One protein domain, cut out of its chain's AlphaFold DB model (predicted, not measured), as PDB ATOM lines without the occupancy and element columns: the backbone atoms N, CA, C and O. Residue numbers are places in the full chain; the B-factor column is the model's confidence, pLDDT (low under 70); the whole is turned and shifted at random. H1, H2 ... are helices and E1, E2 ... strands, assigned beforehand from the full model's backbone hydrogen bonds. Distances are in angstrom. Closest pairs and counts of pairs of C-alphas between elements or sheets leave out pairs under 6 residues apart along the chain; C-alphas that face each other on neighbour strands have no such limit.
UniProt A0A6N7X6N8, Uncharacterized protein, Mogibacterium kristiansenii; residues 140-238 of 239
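This is residues 140 to 238 of the 239 residues of an uncharacterized protein of Mogibacterium kristiansenii (UniProt A0A6N7X6N8). A small closed barrel of five strands, E1 E2 E3 E6 E5 round the ring, runs on into a long arm where the far parts of E3 and E6 lie side by side with E4. H2 packs on the outside of the barrel, the sheet curling round it, and H1 meets E2. The printed part has 99 residues with two named helices and six named strands, in the order E1 E2 H1 E3 E4 H2 E5 E6; sheet and class are mixed. It is compact: radius of gyration of the C-alphas 14.3 A, spans 41 by 33 by 24 A.

Start at E1, residues 140 to 147; it forms an antiparallel hairpin with E2, residues 150 to 155, N 144 and O 152 being 2.8 A apart. H1, residues 163 to 168, is on the barrel; its closest C-alpha pair with E2 is Tyr 168 and Ala 154, 5.5 A. E3, residues 170 to 188, bends by 115 degrees at residue 173. Before the bend it is antiparallel to E2, with N 172 and O 151 at 2.8 A. Beyond it, look for E6, residues 227 to 238, parallel to E3, with N 183 and O 232 at 2.8 A. E4, residues 195 to 201, makes a hairpin with E3, N 184 and O 197 at 2.9 A. H2, residues 203 to 211, lies outside the barrel at a height over the sheet of 7.2 A; its closest C-alphas to E1 are Ile 210 and Ser 145, 5.9 A. E5, residues 216 to 221, forms a hairpin with E6, N 218 and O 231 at 2.9 A, and is antiparallel to E1, N 141 and O 217 at 2.9 A. Every O i to N i+4 pair is within hydrogen-bond range in H2; in H1 0 of 2 are, beside 3 of 3 O i to N i+3 pairs.

Find C-alpha 140 at (16.347, 38.225, -7.282), where E1 begins its 20.1 A. E3 runs 35.5 A to C-alpha 188 at (12.013, 48.336, -28.945), and E6 runs 32.5 A to C-alpha 238 at (16.386, 50.810, -28.491).

The two C-alphas farthest apart, Ser 190 and Lys 224, are 43.7 A apart. The printed part has no cut and no long link. Look for pLDDT under 70 at residues 187 to 194, 214 and 237 to 238.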
ATOM      1  N   TYR A 140      16.216  37.023  -6.456       93.25
ATOM      2  CA  TYR A 140      16.347  38.225  -7.282       93.25
ATOM      3  C   TYR A 140      16.587  39.426  -6.362       93.25
ATOM      4  O   TYR A 140      15.745  39.751  -5.526       93.25
ATOM      5  N   LEU A 141      17.768  40.040  -6.459       94.00
ATOM      6  CA  LEU A 141      18.288  40.952  -5.435       94.00
ATOM      7  C   LEU A 141      18.935  42.197  -6.023       94.00
ATOM      8  O   LEU A 141      19.560  42.148  -7.084       94.00
ATOM      9  N   ALA A 142      18.879  43.284  -5.257       93.94
ATOM     10  CA  ALA A 142      19.776  44.414  -5.422       93.94
ATOM     11  C   ALA A 142      21.168  44.039  -4.898       93.94
ATOM     12  O   ALA A 142      21.316  43.407  -3.849       93.94
ATOM     13  N   ILE A 143      22.201  44.438  -5.632       95.56
ATOM     14  CA  ILE A 143      23.598  44.102  -5.375       95.56
ATOM     15  C   ILE A 143      24.351  45.411  -5.141       95.56
ATOM     16  O   ILE A 143      24.675  46.143  -6.071       95.56
ATOM     17  N   ILE A 144      24.614  45.709  -3.872       93.88
ATOM     18  CA  ILE A 144      24.967  47.056  -3.409       93.88
ATOM     19  C   ILE A 144      26.475  47.288  -3.439       93.88
ATOM     20  O   ILE A 144      26.956  48.326  -3.884       93.88
ATOM     21  N   SER A 145      27.250  46.340  -2.915       93.88
ATOM     22  CA  SER A 145      28.705  46.480  -2.847       93.88
ATOM     23  C   SER A 145      29.399  45.127  -2.831       93.88
ATOM     24  O   SER A 145      28.795  44.108  -2.506       93.88
ATOM     25  N   LYS A 146      30.683  45.115  -3.192       93.44
ATOM     26  CA  LYS A 146      31.538  43.928  -3.150       93.44
ATOM     27  C   LYS A 146      32.907  44.295  -2.595       93.44
ATOM     28  O   LYS A 146      33.542  45.222  -3.091       93.44
ATOM     29  N   ASP A 147      33.383  43.512  -1.633       92.75
ATOM     30  CA  ASP A 147      34.734  43.586  -1.079       92.75
ATOM     31  C   ASP A 147      35.309  42.170  -0.927       92.75
ATOM     32  O   ASP A 147      34.874  41.378  -0.088       92.75
ATOM     33  N   GLY A 148      36.261  41.811  -1.795       90.88
ATOM     34  CA  GLY A 148      36.793  40.449  -1.866       90.88
ATOM     35  C   GLY A 148      35.678  39.412  -2.046       90.88
ATOM     36  O   GLY A 148      34.881  39.509  -2.977       90.88
ATOM     37  N   PHE A 149      35.595  38.436  -1.142       93.81
ATOM     38  CA  PHE A 149      34.550  37.401  -1.140       93.81
ATOM     39  C   PHE A 149      33.269  37.806  -0.405       93.81
ATOM     40  O   PHE A 149      32.416  36.957  -0.161       93.81
ATOM     41  N   LYS A 150      33.126  39.072  -0.016       96.19
ATOM     42  CA  LYS A 150      31.896  39.592   0.575       96.19
ATOM     43  C   LYS A 150      31.138  40.420  -0.443       96.19
ATOM     44  O   LYS A 150      31.732  41.216  -1.170       96.19
ATOM     45  N   ILE A 151      29.828  40.250  -0.456       95.50
ATOM     46  CA  ILE A 151      28.904  41.044  -1.251       95.50
ATOM     47  C   ILE A 151      27.772  41.517  -0.346       95.50
ATOM     48  O   ILE A 151      27.363  40.790   0.553       95.50
ATOM     49  N   VAL A 152      27.318  42.750  -0.524       95.62
ATOM     50  CA  VAL A 152      26.152  43.275   0.188       95.62
ATOM     51  C   VAL A 152      24.969  43.224  -0.759       95.62
ATOM     52  O   VAL A 152      25.054  43.757  -1.867       95.62
ATOM     53  N   THR A 153      23.888  42.589  -0.324       94.94
ATOM     54  CA  THR A 153      22.642  42.496  -1.086       94.94
ATOM     55  C   THR A 153      21.472  43.022  -0.286       94.94
ATOM     56  O   THR A 153      21.505  43.052   0.943       94.94
ATOM     57  N   ALA A 154      20.413  43.382  -0.990       93.19
ATOM     58  CA  ALA A 154      19.142  43.770  -0.412       93.19
ATOM     59  C   ALA A 154      18.001  43.329  -1.345       93.19
ATOM     60  O   ALA A 154      18.272  42.862  -2.459       93.19
ATOM     61  N   PRO A 155      16.734  43.457  -0.919       90.94
ATOM     62  CA  PRO A 155      15.584  43.275  -1.799       90.94
ATOM     63  C   PRO A 155      15.729  44.028  -3.124       90.94
ATOM     64  O   PRO A 155      16.327  45.099  -3.171       90.94
ATOM     65  N   ALA A 156      15.199  43.480  -4.217       90.62
ATOM     66  CA  ALA A 156      15.407  44.043  -5.555       90.62
ATOM     67  C   ALA A 156      14.886  45.482  -5.728       90.62
ATOM     68  O   ALA A 156      15.418  46.230  -6.543       90.62
ATOM     69  N   ASN A 157      13.877  45.877  -4.954       88.44
ATOM     70  CA  ASN A 157      13.309  47.225  -4.932       88.44
ATOM     71  C   ASN A 157      14.006  48.171  -3.935       88.44
ATOM     72  O   ASN A 157      13.425  49.186  -3.562       88.44
ATOM     73  N   TYR A 158      15.209  47.824  -3.473       88.31
ATOM     74  CA  TYR A 158      15.991  48.624  -2.536       88.31
ATOM     75  C   TYR A 158      16.171  50.071  -3.019       88.31
ATOM     76  O   TYR A 158      16.723  50.308  -4.096       88.31
ATOM     77  N   ASP A 159      15.760  51.026  -2.181       86.62
ATOM     78  CA  ASP A 159      16.028  52.454  -2.357       86.62
ATOM     79  C   ASP A 159      17.173  52.878  -1.430       86.62
ATOM     80  O   ASP A 159      17.059  52.857  -0.206       86.62
ATOM     81  N   GLY A 160      18.312  53.248  -2.019       84.94
ATOM     82  CA  GLY A 160      19.502  53.633  -1.265       84.94
ATOM     83  C   GLY A 160      19.402  54.974  -0.544       84.94
ATOM     84  O   GLY A 160      20.202  55.205   0.368       84.94
ATOM     85  N   ASP A 161      18.449  55.819  -0.935       86.75
ATOM     86  CA  ASP A 161      18.200  57.117  -0.311       86.75
ATOM     87  C   ASP A 161      17.253  57.004   0.894       86.75
ATOM     88  O   ASP A 161      17.237  57.889   1.756       86.75
ATOM     89  N   ASP A 162      16.512  55.897   0.998       88.06
ATOM     90  CA  ASP A 162      15.668  55.590   2.144       88.06
ATOM     91  C   ASP A 162      16.480  54.842   3.228       88.06
ATOM     92  O   ASP A 162      16.893  53.688   3.050       88.06
ATOM     93  N   PRO A 163      16.730  55.469   4.394       86.69
ATOM     94  CA  PRO A 163      17.519  54.857   5.456       86.69
ATOM     95  C   PRO A 163      16.870  53.601   6.047       86.69
ATOM     96  O   PRO A 163      17.580  52.798   6.654       86.69
ATOM     97  N   GLU A 164      15.561  53.400   5.889       87.25
ATOM     98  CA  GLU A 164      14.871  52.210   6.385       87.25
ATOM     99  C   GLU A 164      15.260  50.962   5.586       87.25
ATOM    100  O   GLU A 164      15.277  49.861   6.133       87.25
ATOM    101  N   PHE A 165      15.682  51.112   4.327       86.25
ATOM    102  CA  PHE A 165      16.156  49.992   3.517       86.25
ATOM    103  C   PHE A 165      17.518  49.451   3.967       86.25
ATOM    104  O   PHE A 165      17.821  48.277   3.730       86.25
ATOM    105  N   LYS A 166      18.314  50.247   4.699       86.31
ATOM    106  CA  LYS A 166      19.578  49.791   5.311       86.31
ATOM    107  C   LYS A 166      19.394  48.591   6.219       86.31
ATOM    108  O   LYS A 166      20.312  47.798   6.407       86.31
ATOM    109  N   GLU A 167      18.200  48.443   6.770       86.44
ATOM    110  CA  GLU A 167      17.853  47.322   7.612       86.44
ATOM    111  C   GLU A 167      17.850  45.978   6.884       86.44
ATOM    112  O   GLU A 167      18.063  44.967   7.549       86.44
ATOM    113  N   TYR A 168      17.649  45.961   5.568       88.38
ATOM    114  CA  TYR A 168      17.530  44.746   4.759       88.38
ATOM    115  C   TYR A 168      18.830  44.373   4.036       88.38
ATOM    116  O   TYR A 168      18.884  43.351   3.341       88.38
ATOM    117  N   GLU A 169      19.881  45.184   4.206       92.75
ATOM    118  CA  GLU A 169      21.216  44.871   3.715       92.75
ATOM    119  C   GLU A 169      21.768  43.636   4.434       92.75
ATOM    120  O   GLU A 169      21.927  43.619   5.656       92.75
ATOM    121  N   LEU A 170      22.121  42.608   3.665       94.75
ATOM    122  CA  LEU A 170      22.822  41.433   4.164       94.75
ATOM    123  C   LEU A 170      24.224  41.373   3.577       94.75
ATOM    124  O   LEU A 170      24.418  41.473   2.367       94.75
ATOM    125  N   SER A 171      25.212  41.165   4.450       95.50
ATOM    126  CA  SER A 171      26.564  40.811   4.030       95.50
ATOM    127  C   SER A 171      26.632  39.310   3.775       95.50
ATOM    128  O   SER A 171      26.590  38.498   4.698       95.50
ATOM    129  N   GLU A 172      26.749  38.952   2.508       96.12
ATOM    130  CA  GLU A 172      26.768  37.583   2.023       96.12
ATOM    131  C   GLU A 172      28.164  37.179   1.563       96.12
ATOM    132  O   GLU A 172      29.005  38.006   1.194       96.12
ATOM    133  N   LYS A 173      28.423  35.873   1.597       97.38
ATOM    134  CA  LYS A 173      29.705  35.301   1.204       97.38
ATOM    135  C   LYS A 173      29.603  34.715  -0.199       97.38
ATOM    136  O   LYS A 173      28.686  33.957  -0.488       97.38
ATOM    137  N   LEU A 174      30.581  35.022  -1.040       97.38
ATOM    138  CA  LEU A 174      30.815  34.361  -2.319       97.38
ATOM    139  C   LEU A 174      31.651  33.096  -2.103       97.38
ATOM    140  O   LEU A 174      32.578  33.087  -1.288       97.38
ATOM    141  N   VAL A 175      31.360  32.045  -2.865       97.38
ATOM    142  CA  VAL A 175      32.269  30.897  -2.969       97.38
ATOM    143  C   VAL A 175      33.567  31.294  -3.669       97.38
ATOM    144  O   VAL A 175      33.610  32.239  -4.467       97.38
ATOM    145  N   ASP A 176      34.617  30.510  -3.435       93.06
ATOM    146  CA  ASP A 176      35.813  30.578  -4.265       93.06
ATOM    147  C   ASP A 176      35.419  30.305  -5.726       93.06
ATOM    148  O   ASP A 176      34.739  29.325  -6.029       93.06
ATOM    149  N   HIS A 177      35.841  31.185  -6.636       91.69
ATOM    150  CA  HIS A 177      35.519  31.110  -8.068       91.69
ATOM    151  C   HIS A 177      34.028  31.260  -8.426       91.69
ATOM    152  O   HIS A 177      33.586  30.702  -9.434       91.69
ATOM    153  N   ALA A 178      33.267  32.047  -7.655       96.06
ATOM    154  CA  ALA A 178      31.924  32.470  -8.054       96.06
ATOM    155  C   ALA A 178      31.897  33.002  -9.503       96.06
ATOM    156  O   ALA A 178      32.837  33.657  -9.970       96.06
ATOM    157  N   THR A 179      30.821  32.702 -10.232       95.81
ATOM    158  CA  THR A 179      30.692  33.077 -11.649       95.81
ATOM    159  C   THR A 179      29.757  34.261 -11.841       95.81
ATOM    160  O   THR A 179      28.740  34.387 -11.167       95.81
ATOM    161  N   PHE A 180      30.099  35.132 -12.786       94.88
ATOM    162  CA  PHE A 180      29.360  36.361 -13.041       94.88
ATOM    163  C   PHE A 180      28.960  36.437 -14.507       94.88
ATOM    164  O   PHE A 180      29.754  36.113 -15.397       94.88
ATOM    165  N   TYR A 181      27.740  36.891 -14.753       93.88
ATOM    166  CA  TYR A 181      27.194  37.098 -16.086       93.88
ATOM    167  C   TYR A 181      26.471  38.437 -16.142       93.88
ATOM    168  O   TYR A 181      25.957  38.907 -15.134       93.88
ATOM    169  N   SER A 182      26.431  39.036 -17.322       91.44
ATOM    170  CA  SER A 182      25.602  40.196 -17.626       91.44
ATOM    171  C   SER A 182      24.579  39.764 -18.658       91.44
ATOM    172  O   SER A 182      24.952  39.190 -19.683       91.44
ATOM    173  N   TRP A 183      23.314  40.015 -18.350       88.44
ATOM    174  CA  TRP A 183      22.188  39.748 -19.218       88.44
ATOM    175  C   TRP A 183      21.425  41.041 -19.462       88.44
ATOM    176  O   TRP A 183      20.897  41.644 -18.528       88.44
ATOM    177  N   VAL A 184      21.415  41.475 -20.719       85.69
ATOM    178  CA  VAL A 184      20.756  42.706 -21.150       85.69
ATOM    179  C   VAL A 184      19.650  42.369 -22.140       85.69
ATOM    180  O   VAL A 184      19.869  41.598 -23.076       85.69
ATOM    181  N   TYR A 185      18.479  42.948 -21.906       78.62
ATOM    182  CA  TYR A 185      17.315  42.885 -22.781       78.62
ATOM    183  C   TYR A 185      17.161  44.200 -23.548       78.62
ATOM    184  O   TYR A 185      16.874  45.231 -22.941       78.62
ATOM    185  N   ASP A 186      17.324  44.161 -24.868       74.62
ATOM    186  CA  ASP A 186      16.940  45.269 -25.740       74.62
ATOM    187  C   ASP A 186      15.428  45.210 -25.971       74.62
ATOM    188  O   ASP A 186      14.918  44.183 -26.420       74.62
ATOM    189  N   VAL A 187      14.723  46.291 -25.646       67.12
ATOM    190  CA  VAL A 187      13.280  46.446 -25.862       67.12
ATOM    191  C   VAL A 187      13.083  47.575 -26.871       67.12
ATOM    192  O   VAL A 187      13.569  48.689 -26.657       67.12
ATOM    193  N   ASP A 188      12.401  47.304 -27.982       66.25
ATOM    194  CA  ASP A 188      12.013  48.336 -28.945       66.25
ATOM    195  C   ASP A 188      10.853  49.205 -28.415       66.25
ATOM    196  O   ASP A 188      10.177  48.852 -27.448       66.25
ATOM    197  N   GLU A 189      10.583  50.356 -29.045       62.03
ATOM    198  CA  GLU A 189       9.498  51.266 -28.620       62.03
ATOM    199  C   GLU A 189       8.097  50.611 -28.636       62.03
ATOM    200  O   GLU A 189       7.165  51.126 -28.013       62.03
ATOM    201  N   SER A 190       7.939  49.478 -29.333       63.16
ATOM    202  CA  SER A 190       6.697  48.703 -29.393       63.16
ATOM    203  C   SER A 190       6.569  47.636 -28.297       63.16
ATOM    204  O   SER A 190       5.473  47.112 -28.089       63.16
ATOM    205  N   GLY A 191       7.655  47.346 -27.568       58.91
ATOM    206  CA  GLY A 191       7.711  46.326 -26.525       58.91
ATOM    207  C   GLY A 191       7.711  44.884 -27.044       58.91
ATOM    208  O   GLY A 191       7.378  43.985 -26.274       58.91
ATOM    209  N   MET A 192       8.016  44.655 -28.327       57.31
ATOM    210  CA  MET A 192       7.842  43.363 -29.005       57.31
ATOM    211  C   MET A 192       9.104  42.799 -29.676       57.31
ATOM    212  O   MET A 192       9.208  41.576 -29.763       57.31
ATOM    213  N   ASP A 193      10.074  43.615 -30.104       51.56
ATOM    214  CA  ASP A 193      11.328  43.104 -30.687       51.56
ATOM    215  C   ASP A 193      12.417  43.010 -29.616       51.56
ATOM    216  O   ASP A 193      13.141  43.964 -29.327       51.56
ATOM    217  N   VAL A 194      12.529  41.819 -29.024       63.09
ATOM    218  CA  VAL A 194      13.433  41.552 -27.907       63.09
ATOM    219  C   VAL A 194      14.709  40.872 -28.392       63.09
ATOM    220  O   VAL A 194      14.721  39.683 -28.712       63.09
ATOM    221  N   LYS A 195      15.828  41.602 -28.411       70.69
ATOM    222  CA  LYS A 195      17.152  40.963 -28.480       70.69
ATOM    223  C   LYS A 195      17.678  40.806 -27.067       70.69
ATOM    224  O   LYS A 195      17.919  41.787 -26.375       70.69
ATOM    225  N   SER A 196      17.875  39.564 -26.638       76.88
ATOM    226  CA  SER A 196      18.542  39.282 -25.369       76.88
ATOM    227  C   SER A 196      20.022  38.977 -25.617       76.88
ATOM    228  O   SER A 196      20.376  38.271 -26.564       76.88
ATOM    229  N   ASN A 197      20.908  39.534 -24.793       81.75
ATOM    230  CA  ASN A 197      22.337  39.245 -24.838       81.75
ATOM    231  C   ASN A 197      22.820  38.844 -23.450       81.75
ATOM    232  O   ASN A 197      22.834  39.665 -22.533       81.75
ATOM    233  N   CYS A 198      23.230  37.587 -23.304       86.25
ATOM    234  CA  CYS A 198      23.853  37.090 -22.087       86.25
ATOM    235  C   CYS A 198      25.328  36.774 -22.340       86.25
ATOM    236  O   CYS A 198      25.675  36.021 -23.251       86.25
ATOM    237  N   ARG A 199      26.216  37.322 -21.506       90.00
ATOM    238  CA  ARG A 199      27.655  37.047 -21.572       90.00
ATOM    239  C   ARG A 199      28.250  36.823 -20.193       90.00
ATOM    240  O   ARG A 199      27.885  37.484 -19.223       90.00
ATOM    241  N   LYS A 200      29.242  35.937 -20.112       93.25
ATOM    242  CA  LYS A 200      30.082  35.806 -18.917       93.25
ATOM    243  C   LYS A 200      30.932  37.068 -18.745       93.25
ATOM    244  O   LYS A 200      31.470  37.583 -19.726       93.25
ATOM    245  N   VAL A 201      31.074  37.540 -17.510       93.88
ATOM    246  CA  VAL A 201      31.911  38.696 -17.165       93.88
ATOM    247  C   VAL A 201      32.999  38.301 -16.174       93.88
ATOM    248  O   VAL A 201      32.875  37.334 -15.418       93.88
ATOM    249  N   THR A 202      34.107  39.031 -16.204       95.88
ATOM    250  CA  THR A 202      35.197  38.862 -15.240       95.88
ATOM    251  C   THR A 202      34.799  39.407 -13.869       95.88
ATOM    252  O   THR A 202      33.946  40.282 -13.759       95.88
ATOM    253  N   GLU A 203      35.470  38.958 -12.806       94.25
ATOM    254  CA  GLU A 203      35.245  39.498 -11.458       94.25
ATOM    255  C   GLU A 203      35.495  41.015 -11.389       94.25
ATOM    256  O   GLU A 203      34.787  41.736 -10.689       94.25
ATOM    257  N   LYS A 204      36.467  41.520 -12.161       94.25
ATOM    258  CA  LYS A 204      36.755  42.958 -12.252       94.25
ATOM    259  C   LYS A 204      35.608  43.731 -12.907       94.25
ATOM    260  O   LYS A 204      35.279  44.819 -12.447       94.25
ATOM    261  N   GLU A 205      35.017  43.193 -13.974       94.38
ATOM    262  CA  GLU A 205      33.831  43.791 -14.600       94.38
ATOM    263  C   GLU A 205      32.625  43.737 -13.662       94.38
ATOM    264  O   GLU A 205      31.951  44.747 -13.513       94.38
ATOM    265  N   ALA A 206      32.397  42.609 -12.980       94.44
ATOM    266  CA  ALA A 206      31.326  42.472 -11.994       94.44
ATOM    267  C   ALA A 206      31.465  43.500 -10.859       94.44
ATOM    268  O   ALA A 206      30.511  44.200 -10.536       94.44
ATOM    269  N   ALA A 207      32.670  43.659 -10.298       93.56
ATOM    270  CA  ALA A 207      32.937  44.671  -9.278       93.56
ATOM    271  C   ALA A 207      32.663  46.095  -9.788       93.56
ATOM    272  O   ALA A 207      32.116  46.911  -9.049       93.56
ATOM    273  N   LYS A 208      32.996  46.378 -11.056       92.94
ATOM    274  CA  LYS A 208      32.689  47.664 -11.688       92.94
ATOM    275  C   LYS A 208      31.180  47.883 -11.856       92.94
ATOM    276  O   LYS A 208      30.697  48.962 -11.540       92.94
ATOM    277  N   MET A 209      30.445  46.871 -12.319       92.69
ATOM    278  CA  MET A 209      28.985  46.937 -12.474       92.69
ATOM    279  C   MET A 209      28.292  47.254 -11.145       92.69
ATOM    280  O   MET A 209      27.399  48.091 -11.103       92.69
ATOM    281  N   ILE A 210      28.757  46.636 -10.056       93.50
ATOM    282  CA  ILE A 210      28.256  46.900  -8.703       93.50
ATOM    283  C   ILE A 210      28.596  48.331  -8.265       93.50
ATOM    284  O   ILE A 210      27.726  49.052  -7.788       93.50
ATOM    285  N   SER A 211      29.843  48.779  -8.458       90.12
ATOM    286  CA  SER A 211      30.259  50.127  -8.041       90.12
ATOM    287  C   SER A 211      29.578  51.258  -8.812       90.12
ATOM    288  O   SER A 211      29.498  52.372  -8.301       90.12
ATOM    289  N   ASP A 212      29.111  50.987 -10.033       87.94
ATOM    290  CA  ASP A 212      28.398  51.961 -10.860       87.94
ATOM    291  C   ASP A 212      26.931  52.163 -10.379       87.94
ATOM    292  O   ASP A 212      26.251  53.061 -10.872       87.94
ATOM    293  N   GLY A 213      26.458  51.400  -9.374       70.81
ATOM    294  CA  GLY A 213      25.275  51.726  -8.560       70.81
ATOM    295  C   GLY A 213      23.916  51.218  -9.061       70.81
ATOM    296  O   GLY A 213      22.901  51.553  -8.462       70.81
ATOM    297  N   ALA A 214      23.872  50.410 -10.126       60.03
ATOM    298  CA  ALA A 214      22.623  49.953 -10.755       60.03
ATOM    299  C   ALA A 214      22.552  48.425 -10.942       60.03
ATOM    300  O   ALA A 214      21.995  47.930 -11.920       60.03
ATOM    301  N   ALA A 215      23.167  47.660 -10.039       86.88
ATOM    302  CA  ALA A 215      23.211  46.210 -10.156       86.88
ATOM    303  C   ALA A 215      22.022  45.563  -9.432       86.88
ATOM    304  O   ALA A 215      22.005  45.466  -8.209       86.88
ATOM    305  N   VAL A 216      21.059  45.064 -10.200       92.19
ATOM    306  CA  VAL A 216      20.072  44.076  -9.744       92.19
ATOM    307  C   VAL A 216      20.352  42.779 -10.497       92.19
ATOM    308  O   VAL A 216      20.875  42.802 -11.616       92.19
ATOM    309  N   GLY A 217      20.089  41.626  -9.894       92.56
ATOM    310  CA  GLY A 217      20.370  40.372 -10.570       92.56
ATOM    311  C   GLY A 217      19.810  39.134  -9.903       92.56
ATOM    312  O   GLY A 217      19.377  39.144  -8.753       92.56
ATOM    313  N   PHE A 218      19.871  38.050 -10.666       93.69
ATOM    314  CA  PHE A 218      19.544  36.709 -10.209       93.69
ATOM    315  C   PHE A 218      20.750  36.109  -9.484       93.69
ATOM    316  O   PHE A 218      21.892  36.238  -9.945       93.69
ATOM    317  N   VAL A 219      20.503  35.447  -8.360       95.75
ATOM    318  CA  VAL A 219      21.522  34.934  -7.441       95.75
ATOM    319  C   VAL A 219      21.273  33.454  -7.162       95.75
ATOM    320  O   VAL A 219      20.145  33.046  -6.901       95.75
ATOM    321  N   TRP A 220      22.339  32.651  -7.194       96.75
ATOM    322  CA  TRP A 220      22.319  31.234  -6.816       96.75
ATOM    323  C   TRP A 220      23.122  31.021  -5.546       96.75
ATOM    324  O   TRP A 220      24.217  31.572  -5.399       96.75
ATOM    325  N   TYR A 221      22.623  30.131  -4.697       97.56
ATOM    326  CA  TYR A 221      23.260  29.740  -3.449       97.56
ATOM    327  C   TYR A 221      23.667  28.268  -3.469       97.56
ATOM    328  O   TYR A 221      23.144  27.470  -4.242       97.56
ATOM    329  N   ASN A 222      24.610  27.905  -2.605       97.06
ATOM    330  CA  ASN A 222      24.855  26.515  -2.225       97.06
ATOM    331  C   ASN A 222      24.187  26.184  -0.873       97.06
ATOM    332  O   ASN A 222      23.694  27.065  -0.169       97.06
ATOM    333  N   GLU A 223      24.259  24.916  -0.458       95.75
ATOM    334  CA  GLU A 223      23.754  24.417   0.839       95.75
ATOM    335  C   GLU A 223      24.381  25.094   2.082       95.75
ATOM    336  O   GLU A 223      23.918  24.910   3.210       95.75
ATOM    337  N   LYS A 224      25.459  25.871   1.901       96.69
ATOM    338  CA  LYS A 224      26.133  26.648   2.954       96.69
ATOM    339  C   LYS A 224      25.696  28.113   2.974       96.69
ATOM    340  O   LYS A 224      26.295  28.894   3.711       96.69
ATOM    341  N   ALA A 225      24.671  28.475   2.199       96.88
ATOM    342  CA  ALA A 225      24.203  29.849   2.016       96.88
ATOM    343  C   ALA A 225      25.273  30.791   1.428       96.88
ATOM    344  O   ALA A 225      25.295  31.984   1.730       96.88
ATOM    345  N   GLU A 226      26.178  30.263   0.602       97.94
ATOM    346  CA  GLU A 226      27.185  31.051  -0.111       97.94
ATOM    347  C   GLU A 226      26.759  31.243  -1.568       97.94
ATOM    348  O   GLU A 226      26.284  30.307  -2.215       97.94
ATOM    349  N   ILE A 227      26.966  32.445  -2.097       98.12
ATOM    350  CA  ILE A 227      26.617  32.793  -3.471       98.12
ATOM    351  C   ILE A 227      27.611  32.146  -4.433       98.12
ATOM    352  O   ILE A 227      28.824  32.363  -4.348       98.12
ATOM    353  N   THR A 228      27.088  31.368  -5.377       97.12
ATOM    354  CA  THR A 228      27.872  30.636  -6.387       97.12
ATOM    355  C   THR A 228      27.899  31.340  -7.736       97.12
ATOM    356  O   THR A 228      28.861  31.217  -8.506       97.12
ATOM    357  N   LYS A 229      26.841  32.093  -8.035       95.69
ATOM    358  CA  LYS A 229      26.637  32.730  -9.325       95.69
ATOM    359  C   LYS A 229      25.764  33.963  -9.186       95.69
ATOM    360  O   LYS A 229      24.800  33.956  -8.423       95.69
ATOM    361  N   ILE A 230      26.097  34.982  -9.968       95.56
ATOM    362  CA  ILE A 230      25.290  36.189 -10.127       95.56
ATOM    363  C   ILE A 230      25.109  36.467 -11.615       95.56
ATOM    364  O   ILE A 230      26.077  36.480 -12.382       95.56
ATOM    365  N   VAL A 231      23.868  36.713 -12.013       93.81
ATOM    366  CA  VAL A 231      23.514  37.202 -13.345       93.81
ATOM    367  C   VAL A 231      22.952  38.604 -13.177       93.81
ATOM    368  O   VAL A 231      21.815  38.764 -12.742       93.81
ATOM    369  N   PHE A 232      23.759  39.614 -13.494       92.81
ATOM    370  CA  PHE A 232      23.326  41.007 -13.500       92.81
ATOM    371  C   PHE A 232      22.303  41.203 -14.610       92.81
ATOM    372  O   PHE A 232      22.597  40.904 -15.770       92.81
ATOM    373  N   TRP A 233      21.124  41.690 -14.246       88.50
ATOM    374  CA  TRP A 233      20.015  41.919 -15.156       88.50
ATOM    375  C   TRP A 233      19.878  43.410 -15.458       88.50
ATOM    376  O   TRP A 233      20.008  44.253 -14.571       88.50
ATOM    377  N   GLY A 234      19.609  43.731 -16.718       85.69
ATOM    378  CA  GLY A 234      19.281  45.084 -17.144       85.69
ATOM    379  C   GLY A 234      18.498  45.093 -18.449       85.69
ATOM    380  O   GLY A 234      18.459  44.105 -19.182       85.69
ATOM    381  N   SER A 235      17.895  46.236 -18.750       76.94
ATOM    382  CA  SER A 235      17.182  46.474 -20.002       76.94
ATOM    383  C   SER A 235      17.640  47.771 -20.658       76.94
ATOM    384  O   SER A 235      17.907  48.760 -19.972       76.94
ATOM    385  N   THR A 236      17.675  47.783 -21.981       74.75
ATOM    386  CA  THR A 236      17.995  48.941 -22.816       74.75
ATOM    387  C   THR A 236      16.831  49.214 -23.757       74.75
ATOM    388  O   THR A 236      16.346  48.311 -24.426       74.75
ATOM    389  N   VAL A 237      16.365  50.465 -23.812       68.75
ATOM    390  CA  VAL A 237      15.360  50.878 -24.802       68.75
ATOM    391  C   VAL A 237      16.090  51.245 -26.087       68.75
ATOM    392  O   VAL A 237      16.914  52.163 -26.087       68.75
ATOM    393  N   THR A 238      15.817  50.522 -27.170       65.06
ATOM    394  CA  THR A 238      16.386  50.810 -28.491       65.06
ATOM    395  C   THR A 238      15.414  51.661 -29.306       65.06
ATOM    396  O   THR A 238      14.255  51.278 -29.453       65.06
TER     397      THR A 238